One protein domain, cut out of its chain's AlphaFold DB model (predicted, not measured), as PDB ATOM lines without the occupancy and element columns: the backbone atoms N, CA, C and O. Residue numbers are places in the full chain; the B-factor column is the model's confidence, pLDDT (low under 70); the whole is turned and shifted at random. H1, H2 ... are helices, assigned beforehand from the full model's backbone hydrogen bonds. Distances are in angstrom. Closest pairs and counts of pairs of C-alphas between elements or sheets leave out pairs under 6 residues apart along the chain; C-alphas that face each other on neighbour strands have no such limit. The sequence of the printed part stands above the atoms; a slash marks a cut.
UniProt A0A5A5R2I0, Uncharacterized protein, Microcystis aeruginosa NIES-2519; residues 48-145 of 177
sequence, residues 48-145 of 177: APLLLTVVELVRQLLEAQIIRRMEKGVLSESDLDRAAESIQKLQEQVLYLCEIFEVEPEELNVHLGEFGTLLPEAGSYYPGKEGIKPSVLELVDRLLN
ATOM      1  N   ALA A  48       1.260   1.853 -49.207       91.69
ATOM      2  CA  ALA A  48       1.274   2.172 -47.782       91.69
ATOM      3  C   ALA A  48       0.436   1.194 -46.937       91.69
ATOM      4  O   ALA A  48       1.003   0.674 -45.974       91.69
ATOM      5  N   PRO A  49      -0.814   0.833 -47.308       91.50
ATOM      6  CA  PRO A  49      -1.582  -0.165 -46.563       91.50
ATOM      7  C   PRO A  49      -0.834  -1.495 -46.448       91.50
ATOM      8  O   PRO A  49      -0.695  -2.031 -45.357       91.50
ATOM      9  N   LEU A  50      -0.248  -1.986 -47.548       91.94
ATOM     10  CA  LEU A  50       0.504  -3.246 -47.553       91.94
ATOM     11  C   LEU A  50       1.721  -3.197 -46.619       91.94
ATOM     12  O   LEU A  50       1.987  -4.156 -45.894       91.94
ATOM     13  N   LEU A  51       2.478  -2.097 -46.631       94.44
ATOM     14  CA  LEU A  51       3.620  -1.942 -45.733       94.44
ATOM     15  C   LEU A  51       3.168  -1.874 -44.270       94.44
ATOM     16  O   LEU A  51       3.758  -2.548 -43.427       94.44
ATOM     17  N   LEU A  52       2.118  -1.103 -43.976       95.75
ATOM     18  CA  LEU A  52       1.550  -0.987 -42.632       95.75
ATOM     19  C   LEU A  52       1.017  -2.329 -42.130       95.75
ATOM     20  O   LEU A  52       1.287  -2.691 -40.991       95.75
ATOM     21  N   THR A  53       0.378  -3.118 -42.992       95.44
ATOM     22  CA  THR A  53      -0.030  -4.497 -42.710       95.44
ATOM     23  C   THR A  53       1.155  -5.365 -42.285       95.44
ATOM     24  O   THR A  53       1.071  -6.091 -41.293       95.44
ATOM     25  N   VAL A  54       2.275  -5.309 -43.015       95.06
ATOM     26  CA  VAL A  54       3.477  -6.088 -42.673       95.06
ATOM     27  C   VAL A  54       4.074  -5.615 -41.347       95.06
ATOM     28  O   VAL A  54       4.450  -6.443 -40.518       95.06
ATOM     29  N   VAL A  55       4.146  -4.301 -41.122       96.75
ATOM     30  CA  VAL A  55       4.635  -3.731 -39.857       96.75
ATOM     31  C   VAL A  55       3.743  -4.152 -38.687       96.75
ATOM     32  O   VAL A  55       4.263  -4.558 -37.649       96.75
ATOM     33  N   GLU A  56       2.423  -4.135 -38.860       96.56
ATOM     34  CA  GLU A  56       1.460  -4.537 -37.836       96.56
ATOM     35  C   GLU A  56       1.549  -6.037 -37.519       96.56
ATOM     36  O   GLU A  56       1.567  -6.421 -36.347       96.56
ATOM     37  N   LEU A  57       1.723  -6.891 -38.535       96.00
ATOM     38  CA  LEU A  57       2.002  -8.318 -38.337       96.00
ATOM     39  C   LEU A  57       3.259  -8.524 -37.481       96.00
ATOM     40  O   LEU A  57       3.247  -9.307 -36.530       96.00
ATOM     41  N   VAL A  58       4.346  -7.808 -37.789       95.69
ATOM     42  CA  VAL A  58       5.587  -7.880 -37.006       95.69
ATOM     43  C   VAL A  58       5.368  -7.369 -35.579       95.69
ATOM     44  O   VAL A  58       5.816  -8.025 -34.639       95.69
ATOM     45  N   ARG A  59       4.660  -6.247 -35.389       96.44
ATOM     46  CA  ARG A  59       4.353  -5.684 -34.062       96.44
ATOM     47  C   ARG A  59       3.635  -6.707 -33.179       96.44
ATOM     48  O   ARG A  59       4.078  -6.955 -32.059       96.44
ATOM     49  N   GLN A  60       2.581  -7.340 -33.694       95.62
ATOM     50  CA  GLN A  60       1.819  -8.339 -32.943       95.62
ATOM     51  C   GLN A  60       2.624  -9.629 -32.688       95.62
ATOM     52  O   GLN A  60       2.494 -10.242 -31.629       95.62
ATOM     53  N   LEU A  61       3.512 -10.034 -33.606       94.19
ATOM     54  CA  LEU A  61       4.436 -11.151 -33.363       94.19
ATOM     55  C   LEU A  61       5.446 -10.834 -32.250       94.19
ATOM     56  O   LEU A  61       5.748 -11.703 -31.432       94.19
ATOM     57  N   LEU A  62       5.964  -9.604 -32.184       94.62
ATOM     58  CA  LEU A  62       6.849  -9.183 -31.094       94.62
ATOM     59  C   LEU A  62       6.120  -9.216 -29.745       94.62
ATOM     60  O   LEU A  62       6.657  -9.758 -28.778       94.62
ATOM     61  N   GLU A  63       4.886  -8.710 -29.701       95.44
ATOM     62  CA  GLU A  63       4.010  -8.783 -28.528       95.44
ATOM     63  C   GLU A  63       3.774 -10.237 -28.093       95.44
ATOM     64  O   GLU A  63       3.960 -10.582 -26.921       95.44
ATOM     65  N   ALA A  64       3.497 -11.129 -29.049       93.31
ATOM     66  CA  ALA A  64       3.322 -12.550 -28.781       93.31
ATOM     67  C   ALA A  64       4.555 -13.178 -28.114       93.31
ATOM     68  O   ALA A  64       4.449 -13.926 -27.138       93.31
ATOM     69  N   GLN A  65       5.749 -12.844 -28.604       92.44
ATOM     70  CA  GLN A  65       6.999 -13.345 -28.039       92.44
ATOM     71  C   GLN A  65       7.292 -12.781 -26.643       92.44
ATOM     72  O   GLN A  65       7.894 -13.480 -25.825       92.44
ATOM     73  N   ILE A  66       6.876 -11.548 -26.345       94.06
ATOM     74  CA  ILE A  66       6.994 -10.964 -25.002       94.06
ATOM     75  C   ILE A  66       6.108 -11.730 -24.019       94.06
ATOM     76  O   ILE A  66       6.617 -12.199 -23.000       94.06
ATOM     77  N   ILE A  67       4.833 -11.953 -24.359       93.25
ATOM     78  CA  ILE A  67       3.889 -12.718 -23.526       93.25
ATOM     79  C   ILE A  67       4.442 -14.118 -23.241       93.25
ATOM     80  O   ILE A  67       4.511 -14.540 -22.089       93.25
ATOM     81  N   ARG A  68       4.943 -14.820 -24.264       89.75
ATOM     82  CA  ARG A  68       5.519 -16.164 -24.089       89.75
ATOM     83  C   ARG A  68       6.746 -16.180 -23.182       89.75
ATOM     84  O   ARG A  68       6.948 -17.133 -22.431       89.75
ATOM     85  N   ARG A  69       7.613 -15.168 -23.272       90.06
ATOM     86  CA  ARG A  69       8.808 -15.068 -22.417       90.06
ATOM     87  C   ARG A  69       8.450 -14.700 -20.978       90.06
ATOM     88  O   ARG A  69       9.075 -15.228 -20.060       90.06
ATOM     89  N   MET A  70       7.432 -13.866 -20.796       93.06
ATOM     90  CA  MET A  70       6.844 -13.566 -19.493       93.06
ATOM     91  C   MET A  70       6.273 -14.835 -18.847       93.06
ATOM     92  O   MET A  70       6.644 -15.157 -17.723       93.06
ATOM     93  N   GLU A  71       5.455 -15.613 -19.564       91.31
ATOM     94  CA  GLU A  71       4.885 -16.874 -19.054       91.31
ATOM     95  C   GLU A  71       5.955 -17.910 -18.683       91.31
ATOM     96  O   GLU A  71       5.800 -18.654 -17.716       91.31
ATOM     97  N   LYS A  72       7.065 -17.955 -19.432       91.19
ATOM     98  CA  LYS A  72       8.212 -18.831 -19.142       91.19
ATOM     99  C   LYS A  72       9.103 -18.311 -18.004       91.19
ATOM    100  O   LYS A  72      10.044 -19.008 -17.629       91.19
ATOM    101  N   GLY A  73       8.856 -17.107 -17.483       91.50
ATOM    102  CA  GLY A  73       9.669 -16.486 -16.433       91.50
ATOM    103  C   GLY A  73      11.105 -16.160 -16.862       91.50
ATOM    104  O   GLY A  73      11.987 -16.063 -16.015       91.50
ATOM    105  N   VAL A  74      11.362 -16.030 -18.169       91.06
ATOM    106  CA  VAL A  74      12.707 -15.758 -18.722       91.06
ATOM    107  C   VAL A  74      12.960 -14.271 -18.978       91.06
ATOM    108  O   VAL A  74      14.033 -13.901 -19.447       91.06
ATOM    109  N   LEU A  75      11.971 -13.423 -18.702       92.56
ATOM    110  CA  LEU A  75      12.068 -11.972 -18.800       92.56
ATOM    111  C   LEU A  75      12.056 -11.378 -17.386       92.56
ATOM    112  O   LEU A  75      11.197 -11.742 -16.583       92.56
ATOM    113  N   SER A  76      12.998 -10.484 -17.076       94.81
ATOM    114  CA  SER A  76      12.964  -9.744 -15.809       94.81
ATOM    115  C   SER A  76      11.817  -8.724 -15.805       94.81
ATOM    116  O   SER A  76      11.357  -8.318 -16.872       94.81
ATOM    117  N   GLU A  77      11.365  -8.279 -14.627       94.75
ATOM    118  CA  GLU A  77      10.300  -7.264 -14.520       94.75
ATOM    119  C   GLU A  77      10.664  -5.970 -15.265       94.75
ATOM    120  O   GLU A  77       9.873  -5.462 -16.053       94.75
ATOM    121  N   SER A  78      11.902  -5.489 -15.119       96.38
ATOM    122  CA  SER A  78      12.351  -4.270 -15.803       96.38
ATOM    123  C   SER A  78      12.476  -4.439 -17.322       96.38
ATOM    124  O   SER A  78      12.287  -3.478 -18.071       96.38
ATOM    125  N   ASP A  79      12.787  -5.646 -17.802       96.75
ATOM    126  CA  ASP A  79      12.768  -5.950 -19.233       96.75
ATOM    127  C   ASP A  79      11.339  -6.048 -19.770       96.75
ATOM    128  O   ASP A  79      11.103  -5.649 -20.911       96.75
ATOM    129  N   LEU A  80      10.395  -6.543 -18.962       95.88
ATOM    130  CA  LEU A  80       8.982  -6.642 -19.322       95.88
ATOM    131  C   LEU A  80       8.371  -5.261 -19.487       95.88
ATOM    132  O   LEU A  80       7.771  -4.993 -20.526       95.88
ATOM    133  N   ASP A  81       8.605  -4.375 -18.523       96.69
ATOM    134  CA  ASP A  81       8.124  -2.995 -18.569       96.69
ATOM    135  C   ASP A  81       8.683  -2.258 -19.791       96.69
ATOM    136  O   ASP A  81       7.939  -1.649 -20.562       96.69
ATOM    137  N   ARG A  82       9.994  -2.384 -20.038       97.31
ATOM    138  CA  ARG A  82      10.649  -1.769 -21.202       97.31
ATOM    139  C   ARG A  82      10.111  -2.318 -22.523       97.31
ATOM    140  O   ARG A  82       9.961  -1.566 -23.490       97.31
ATOM    141  N   ALA A  83       9.850  -3.622 -22.591       96.50
ATOM    142  CA  ALA A  83       9.290  -4.257 -23.775       96.50
ATOM    143  C   ALA A  83       7.843  -3.805 -24.018       96.50
ATOM    144  O   ALA A  83       7.513  -3.441 -25.145       96.50
ATOM    145  N   ALA A  84       7.016  -3.755 -22.972       94.88
ATOM    146  CA  ALA A  84       5.638  -3.276 -23.043       94.88
ATOM    147  C   ALA A  84       5.571  -1.815 -23.515       94.88
ATOM    148  O   ALA A  84       4.844  -1.512 -24.461       94.88
ATOM    149  N   GLU A  85       6.397  -0.934 -22.943       97.56
ATOM    150  CA  GLU A  85       6.491   0.470 -23.361       97.56
ATOM    151  C   GLU A  85       6.916   0.597 -24.833       97.56
ATOM    152  O   GLU A  85       6.373   1.405 -25.588       97.56
ATOM    153  N   SER A  86       7.875  -0.224 -25.272       97.75
ATOM    154  CA  SER A  86       8.352  -0.204 -26.659       97.75
ATOM    155  C   SER A  86       7.279  -0.673 -27.649       97.75
ATOM    156  O   SER A  86       7.139  -0.078 -28.717       97.75
ATOM    157  N   ILE A  87       6.503  -1.707 -27.302       96.88
ATOM    158  CA  ILE A  87       5.385  -2.187 -28.131       96.88
ATOM    159  C   ILE A  87       4.269  -1.150 -28.204       96.88
ATOM    160  O   ILE A  87       3.750  -0.914 -29.294       96.88
ATOM    161  N   GLN A  88       3.939  -0.500 -27.086       97.00
ATOM    162  CA  GLN A  88       2.934   0.560 -27.055       97.00
ATOM    163  C   GLN A  88       3.330   1.725 -27.967       97.00
ATOM    164  O   GLN A  88       2.542   2.138 -28.814       97.00
ATOM    165  N   LYS A  89       4.580   2.194 -27.877       98.12
ATOM    166  CA  LYS A  89       5.103   3.241 -28.767       98.12
ATOM    167  C   LYS A  89       5.049   2.833 -30.238       98.12
ATOM    168  O   LYS A  89       4.684   3.646 -31.082       98.12
ATOM    169  N   LEU A  90       5.392   1.584 -30.558       97.56
ATOM    170  CA  LEU A  90       5.303   1.083 -31.931       97.56
ATOM    171  C   LEU A  90       3.847   1.032 -32.419       97.56
ATOM    172  O   LEU A  90       3.582   1.387 -33.561       97.56
ATOM    173  N   GLN A  91       2.899   0.641 -31.563       96.50
ATOM    174  CA  GLN A  91       1.469   0.672 -31.880       96.50
ATOM    175  C   GLN A  91       0.986   2.098 -32.161       96.50
ATOM    176  O   GLN A  91       0.334   2.331 -33.174       96.50
ATOM    177  N   GLU A  92       1.342   3.059 -31.307       97.69
ATOM    178  CA  GLU A  92       1.021   4.479 -31.505       97.69
ATOM    179  C   GLU A  92       1.584   5.002 -32.831       97.69
ATOM    180  O   GLU A  92       0.899   5.714 -33.560       97.69
ATOM    181  N   GLN A  93       2.811   4.607 -33.185       97.62
ATOM    182  CA  GLN A  93       3.425   4.967 -34.462       97.62
ATOM    183  C   GLN A  93       2.697   4.356 -35.663       97.62
ATOM    184  O   GLN A  93       2.527   5.045 -36.666       97.62
ATOM    185  N   VAL A  94       2.264   3.094 -35.580       96.50
ATOM    186  CA  VAL A  94       1.470   2.456 -36.642       96.50
ATOM    187  C   VAL A  94       0.145   3.193 -36.822       96.50
ATOM    188  O   VAL A  94      -0.173   3.564 -37.946       96.50
ATOM    189  N   LEU A  95      -0.577   3.480 -35.735       96.31
ATOM    190  CA  LEU A  95      -1.847   4.212 -35.789       96.31
ATOM    191  C   LEU A  95      -1.673   5.621 -36.365       96.31
ATOM    192  O   LEU A  95      -2.431   6.029 -37.237       96.31
ATOM    193  N   TYR A  96      -0.629   6.336 -35.951       96.81
ATOM    194  CA  TYR A  96      -0.310   7.649 -36.504       96.81
ATOM    195  C   TYR A  96       0.004   7.599 -38.008       96.81
ATOM    196  O   TYR A  96      -0.402   8.479 -38.766       96.81
ATOM    197  N   LEU A  97       0.718   6.567 -38.473       95.69
ATOM    198  CA  LEU A  97       0.966   6.388 -39.904       95.69
ATOM    199  C   LEU A  97      -0.320   6.030 -40.660       95.69
ATOM    200  O   LEU A  97      -0.514   6.541 -41.758       95.69
ATOM    201  N   CYS A  98      -1.204   5.216 -40.080       95.06
ATOM    202  CA  CYS A  98      -2.529   4.950 -40.640       95.06
ATOM    203  C   CYS A  98      -3.316   6.251 -40.860       95.06
ATOM    204  O   CYS A  98      -3.820   6.469 -41.958       95.06
ATOM    205  N   GLU A  99      -3.325   7.160 -39.877       94.81
ATOM    206  CA  GLU A  99      -3.949   8.486 -40.013       94.81
ATOM    207  C   GLU A  99      -3.330   9.308 -41.155       94.81
ATOM    208  O   GLU A  99      -4.053   9.895 -41.955       94.81
ATOM    209  N   ILE A 100      -1.994   9.334 -41.265       93.94
ATOM    210  CA  ILE A 100      -1.288  10.066 -42.333       93.94
ATOM    211  C   ILE A 100      -1.646   9.533 -43.723       93.94
ATOM    212  O   ILE A 100      -1.738  10.310 -44.673       93.94
ATOM    213  N   PHE A 101      -1.774   8.215 -43.857       94.12
ATOM    214  CA  PHE A 101      -2.037   7.562 -45.134       94.12
ATOM    215  C   PHE A 101      -3.528   7.354 -45.420       94.12
ATOM    216  O   PHE A 101      -3.842   6.766 -46.452       94.12
ATOM    217  N   GLU A 102      -4.416   7.854 -44.551       93.25
ATOM    218  CA  GLU A 102      -5.874   7.699 -44.652       93.25
ATOM    219  C   GLU A 102      -6.296   6.218 -44.762       93.25
ATOM    220  O   GLU A 102      -7.156   5.859 -45.563       93.25
ATOM    221  N   VAL A 103      -5.648   5.351 -43.975       93.25
ATOM    222  CA  VAL A 103      -5.907   3.904 -43.915       93.25
ATOM    223  C   VAL A 103      -6.591   3.580 -42.595       93.25
ATOM    224  O   VAL A 103      -6.061   3.903 -41.533       93.25
ATOM    225  N   GLU A 104      -7.734   2.903 -42.635       92.00
ATOM    226  CA  GLU A 104      -8.391   2.438 -41.410       92.00
ATOM    227  C   GLU A 104      -7.626   1.234 -40.814       92.00
ATOM    228  O   GLU A 104      -7.177   0.358 -41.560       92.00
ATOM    229  N   PRO A 105      -7.453   1.124 -39.481       91.69
ATOM    230  CA  PRO A 105      -6.721   0.011 -38.862       91.69
ATOM    231  C   PRO A 105      -7.244  -1.380 -39.248       91.69
ATOM    232  O   PRO A 105      -6.471  -2.334 -39.346       91.69
ATOM    233  N   GLU A 106      -8.548  -1.512 -39.492       89.88
ATOM    234  CA  GLU A 106      -9.183  -2.752 -39.936       89.88
ATOM    235  C   GLU A 106      -8.736  -3.168 -41.346       89.88
ATOM    236  O   GLU A 106      -8.669  -4.365 -41.634       89.88
ATOM    237  N   GLU A 107      -8.373  -2.211 -42.207       90.62
ATOM    238  CA  GLU A 107      -7.872  -2.471 -43.564       90.62
ATOM    239  C   GLU A 107      -6.483  -3.109 -43.563       90.62
ATOM    240  O   GLU A 107      -6.095  -3.756 -44.538       90.62
ATOM    241  N   LEU A 108      -5.744  -3.003 -42.453       93.38
ATOM    242  CA  LEU A 108      -4.465  -3.691 -42.318       93.38
ATOM    243  C   LEU A 108      -4.633  -5.214 -42.324       93.38
ATOM    244  O   LEU A 108      -3.664  -5.934 -42.586       93.38
ATOM    245  N   ASN A 109      -5.834  -5.728 -42.044       93.38
ATOM    246  CA  ASN A 109      -6.081  -7.157 -42.029       93.38
ATOM    247  C   ASN A 109      -6.447  -7.700 -43.416       93.38
ATOM    248  O   ASN A 109      -7.591  -7.651 -43.862       93.38
ATOM    249  N   VAL A 110      -5.463  -8.298 -44.084       92.00
ATOM    250  CA  VAL A 110      -5.656  -8.896 -45.408       92.00
ATOM    251  C   VAL A 110      -6.375 -10.243 -45.308       92.00
ATOM    252  O   VAL A 110      -5.985 -11.130 -44.544       92.00
ATOM    253  N   HIS A 111      -7.392 -10.426 -46.148       90.62
ATOM    254  CA  HIS A 111      -8.078 -11.701 -46.328       90.62
ATOM    255  C   HIS A 111      -7.353 -12.578 -47.353       90.62
ATOM    256  O   HIS A 111      -7.113 -12.165 -48.485       90.62
ATOM    257  N   LEU A 112      -7.064 -13.822 -46.977       88.50
ATOM    258  CA  LEU A 112      -6.344 -14.802 -47.796       88.50
ATOM    259  C   LEU A 112      -7.289 -15.869 -48.374       88.50
ATOM    260  O   LEU A 112      -6.875 -16.981 -48.696       88.50
ATOM    261  N   GLY A 113      -8.583 -15.548 -48.479       86.69
ATOM    262  CA  GLY A 113      -9.612 -16.477 -48.942       86.69
ATOM    263  C   GLY A 113      -9.808 -17.645 -47.973       86.69
ATOM    264  O   GLY A 113     -10.099 -17.444 -46.795       86.69
ATOM    265  N   GLU A 114      -9.657 -18.874 -48.470       86.50
ATOM    266  CA  GLU A 114      -9.847 -20.104 -47.686       86.50
ATOM    267  C   GLU A 114      -8.781 -20.325 -46.600       86.50
ATOM    268  O   GLU A 114      -9.015 -21.072 -45.650       86.50
ATOM    269  N   PHE A 115      -7.639 -19.639 -46.696       84.12
ATOM    270  CA  PHE A 115      -6.540 -19.744 -45.732       84.12
ATOM    271  C   PHE A 115      -6.715 -18.846 -44.496       84.12
ATOM    272  O   PHE A 115      -5.858 -18.847 -43.614       84.12
ATOM    273  N   GLY A 116      -7.823 -18.100 -44.412       91.00
ATOM    274  CA  GLY A 116      -8.138 -17.225 -43.285       91.00
ATOM    275  C   GLY A 116      -7.672 -15.786 -43.493       91.00
ATOM    276  O   GLY A 116      -7.790 -15.230 -44.588       91.00
ATOM    277  N   THR A 117      -7.191 -15.155 -42.426       94.25
ATOM    278  CA  THR A 117      -6.744 -13.754 -42.420       94.25
ATOM    279  C   THR A 117      -5.258 -13.640 -42.109       94.25
ATOM    280  O   THR A 117      -4.637 -14.565 -41.585       94.25
ATOM    281  N   LEU A 118      -4.648 -12.501 -42.425       94.56
ATOM    282  CA  LEU A 118      -3.265 -12.264 -42.029       94.56
ATOM    283  C   LEU A 118      -3.163 -12.050 -40.514       94.56
ATOM    284  O   LEU A 118      -2.344 -12.686 -39.847       94.56
ATOM    285  N   LEU A 119      -4.030 -11.184 -39.987       93.88
ATOM    286  CA  LEU A 119      -4.105 -10.815 -38.581       93.88
ATOM    287  C   LEU A 119      -5.366 -11.419 -37.941       93.88
ATOM    288  O   LEU A 119      -6.388 -11.602 -38.613       93.88
ATOM    289  N   PRO A 120      -5.326 -11.744 -36.645       91.56
ATOM    290  CA  PRO A 120      -6.510 -12.150 -35.900       91.56
ATOM    291  C   PRO A 120      -7.491 -10.979 -35.731       91.56
ATOM    292  O   PRO A 120      -7.122  -9.813 -35.858       91.56
ATOM    293  N   GLU A 121      -8.749 -11.280 -35.404       87.12
ATOM    294  CA  GLU A 121      -9.712 -10.243 -35.013       87.12
ATOM    295  C   GLU A 121      -9.242  -9.565 -33.714       87.12
ATOM    296  O   GLU A 121      -8.674 -10.224 -32.832       87.12
ATOM    297  N   ALA A 122      -9.474  -8.258 -33.579       82.75
ATOM    298  CA  ALA A 122      -9.025  -7.491 -32.421       82.75
ATOM    299  C   ALA A 122      -9.506  -8.129 -31.103       82.75
ATOM    300  O   ALA A 122     -10.690  -8.409 -30.919       82.75
ATOM    301  N   GLY A 123      -8.569  -8.395 -30.191       81.56
ATOM    302  CA  GLY A 123      -8.847  -9.023 -28.894       81.56
ATOM    303  C   GLY A 123      -9.098 -10.538 -28.922       81.56
ATOM    304  O   GLY A 123      -9.297 -11.126 -27.862       81.56
ATOM    305  N   SER A 124      -9.065 -11.191 -30.089       85.50
ATOM    306  CA  SER A 124      -9.292 -12.644 -30.208       85.50
ATOM    307  C   SER A 124      -8.026 -13.496 -30.069       85.50
ATOM    308  O   SER A 124      -8.118 -14.716 -29.934       85.50
ATOM    309  N   TYR A 125      -6.847 -12.872 -30.092       89.19
ATOM    310  CA  TYR A 125      -5.571 -13.575 -30.100       89.19
ATOM    311  C   TYR A 125      -4.853 -13.511 -28.760       89.19
ATOM    312  O   TYR A 125      -4.662 -12.450 -28.170       89.19
ATOM    313  N   TYR A 126      -4.408 -14.678 -28.313       88.00
ATOM    314  CA  TYR A 126      -3.490 -14.832 -27.200       88.00
ATOM    315  C   TYR A 126      -2.495 -15.938 -27.566       88.00
ATOM    316  O   TYR A 126      -2.937 -17.022 -27.963       88.00
ATOM    317  N   PRO A 127      -1.175 -15.719 -27.444       88.81
ATOM    318  CA  PRO A 127      -0.178 -16.687 -27.891       88.81
ATOM    319  C   PRO A 127      -0.386 -18.067 -27.264       88.81
ATOM    320  O   PRO A 127      -0.484 -18.213 -26.049       88.81
ATOM    321  N   GLY A 128      -0.447 -19.107 -28.097       81.12
ATOM    322  CA  GLY A 128      -0.643 -20.491 -27.649       81.12
ATOM    323  C   GLY A 128      -2.092 -20.894 -27.370       81.12
ATOM    324  O   GLY A 128      -2.320 -22.054 -27.029       81.12
ATOM    325  N   LYS A 129      -3.063 -19.991 -27.551       84.94
ATOM    326  CA  LYS A 129      -4.488 -20.333 -27.619       84.94
ATOM    327  C   LYS A 129      -4.942 -20.346 -29.071       84.94
ATOM    328  O   LYS A 129      -4.523 -19.502 -29.856       84.94
ATOM    329  N   GLU A 130      -5.792 -21.308 -29.412       79.00
ATOM    330  CA  GLU A 130      -6.344 -21.402 -30.761       79.00
ATOM    331  C   GLU A 130      -7.444 -20.351 -30.948       79.00
ATOM    332  O   GLU A 130      -8.341 -20.233 -30.107       79.00
ATOM    333  N   GLY A 131      -7.351 -19.569 -32.026       77.06
ATOM    334  CA  GLY A 131      -8.370 -18.588 -32.392       77.06
ATOM    335  C   GLY A 131      -9.616 -19.239 -33.007       77.06
ATOM    336  O   GLY A 131      -9.595 -20.388 -33.440       77.06
ATOM    337  N   ILE A 132     -10.721 -18.487 -33.086       77.31
ATOM    338  CA  ILE A 132     -11.964 -18.947 -33.743       77.31
ATOM    339  C   ILE A 132     -11.755 -19.118 -35.258       77.31
ATOM    340  O   ILE A 132     -12.355 -19.997 -35.878       77.31
ATOM    341  N   LYS A 133     -10.907 -18.272 -35.853       83.81
ATOM    342  CA  LYS A 133     -10.507 -18.324 -37.261       83.81
ATOM    343  C   LYS A 133      -8.984 -18.416 -37.355       83.81
ATOM    344  O   LYS A 133      -8.311 -17.718 -36.594       83.81
ATOM    345  N   PRO A 134      -8.447 -19.219 -38.289       86.94
ATOM    346  CA  PRO A 134      -7.010 -19.308 -38.493       86.94
ATOM    347  C   PRO A 134      -6.463 -17.982 -39.025       86.94
ATOM    348  O   PRO A 134      -7.068 -17.357 -39.902       86.94
ATOM    349  N   SER A 135      -5.299 -17.580 -38.514       93.00
ATOM    350  CA  SER A 135      -4.551 -16.434 -39.032       93.00
ATOM    351  C   SER A 135      -3.099 -16.790 -39.344       93.00
ATOM    352  O   SER A 135      -2.513 -17.682 -38.722       93.00
ATOM    353  N   VAL A 136      -2.488 -16.073 -40.291       92.56
ATOM    354  CA  VAL A 136      -1.050 -16.221 -40.582       92.56
ATOM    355  C   VAL A 136      -0.221 -15.888 -39.356       92.56
ATOM    356  O   VAL A 136       0.754 -16.582 -39.086       92.56
ATOM    357  N   LEU A 137      -0.620 -14.878 -38.586       93.56
ATOM    358  CA  LEU A 137       0.033 -14.560 -37.328       93.56
ATOM    359  C   LEU A 137       0.074 -15.763 -36.382       93.56
ATOM    360  O   LEU A 137       1.137 -16.086 -35.859       93.56
ATOM    361  N   GLU A 138      -1.056 -16.443 -36.189       91.69
ATOM    362  CA  GLU A 138      -1.137 -17.627 -35.332       91.69
ATOM    363  C   GLU A 138      -0.249 -18.759 -35.855       91.69
ATOM    364  O   GLU A 138       0.459 -19.407 -35.082       91.69
ATOM    365  N   LEU A 139      -0.239 -18.983 -37.172       89.62
ATOM    366  CA  LEU A 139       0.647 -19.963 -37.791       89.62
ATOM    367  C   LEU A 139       2.117 -19.607 -37.552       89.62
ATOM    368  O   LEU A 139       2.886 -20.458 -37.110       89.62
ATOM    369  N   VAL A 140       2.511 -18.362 -37.822       89.25
ATOM    370  CA  VAL A 140       3.887 -17.898 -37.634       89.25
ATOM    371  C   VAL A 140       4.282 -18.012 -36.165       89.25
ATOM    372  O   VAL A 140       5.324 -18.590 -35.879       89.25
ATOM    373  N   ASP A 141       3.449 -17.576 -35.222       88.06
ATOM    374  CA  ASP A 141       3.708 -17.725 -33.787       88.06
ATOM    375  C   ASP A 141       3.870 -19.197 -33.359       88.06
ATOM    376  O   ASP A 141       4.819 -19.539 -32.643       88.06
ATOM    377  N   ARG A 142       3.013 -20.104 -33.850       84.69
ATOM    378  CA  ARG A 142       3.158 -21.552 -33.614       84.69
ATOM    379  C   ARG A 142       4.478 -22.082 -34.177       84.69
ATOM    380  O   ARG A 142       5.176 -22.821 -33.482       84.69
ATOM    381  N   LEU A 143       4.847 -21.698 -35.399       85.31
ATOM    382  CA  LEU A 143       6.110 -22.106 -36.023       85.31
ATOM    383  C   LEU A 143       7.323 -21.567 -35.246       85.31
ATOM    384  O   LEU A 143       8.292 -22.306 -35.055       85.31
ATOM    385  N   LEU A 144       7.258 -20.317 -34.763       82.38
ATOM    386  CA  LEU A 144       8.305 -19.681 -33.948       82.38
ATOM    387  C   LEU A 144       8.529 -20.448 -32.643       82.38
ATOM    388  O   LEU A 144       9.662 -20.564 -32.182       82.38
ATOM    389  N   ASN A 145       7.461 -20.986 -32.050       79.12
ATOM    390  CA  ASN A 145       7.544 -21.726 -30.796       79.12
ATOM    391  C   ASN A 145       7.950 -23.199 -30.981       79.12
ATOM    392  O   ASN A 145       8.756 -23.706 -30.202       79.12
TER     393      ASN A 145
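What this domain is: This is residues 48 to 145 of the 177 residues of an uncharacterized protein of Microcystis aeruginosa NIES-2519 (UniProt A0A5A5R2I0). Two long helices, H1 and H2, make a hairpin; short H4 packs on H1 on the side away from H2, and tiny H3 packs near H1's first residues. The printed part has 98 residues with four named helices, H1 to H4 in order, and is all helix. It is compact, with a radius of gyration of the C-alphas of 14.0 A and spans of 38 by 32 by 19 A.

How they stand to each other: H1, residues 48 to 71, is the hub. It touches H2, residues 77 to 101, at a shallow tilt of 15 degrees, opposite ways; the closest C-alphas, of Glu 63 and Ile 87, are 6.7 A apart. With residues 49 to 56 alone it touches H3, residues 105 to 108, closest at C-alphas 53 and 108, 4.5 A. With residues 57 to 65 alone it touches H4, residues 136 to 145, closest at C-alphas 57 and 137, 6.6 A; the tilt of 37 degrees, the same way, is only just steep. H4 is apart from H2 and H3. Every O i to N i+4 pair is within hydrogen-bond range in H1, H2 and H4; H3 is too short for one.

Where its parts are: H1 is 34.7 A long from C-alpha 48 at (1.274, 2.172, -47.782), H2 36.2 A, H3 5.5 A, and H4 14.1 A to C-alpha 145 at (7.544, -21.726, -30.796).

The domain as a whole: The farthest C-alphas, of Ser 78 and Glu 114, are 42.0 A apart. The printed part has no cut; the H3 to H4 link, residues 109 to 135, is long. No printed residue is under 70 in pLDDT.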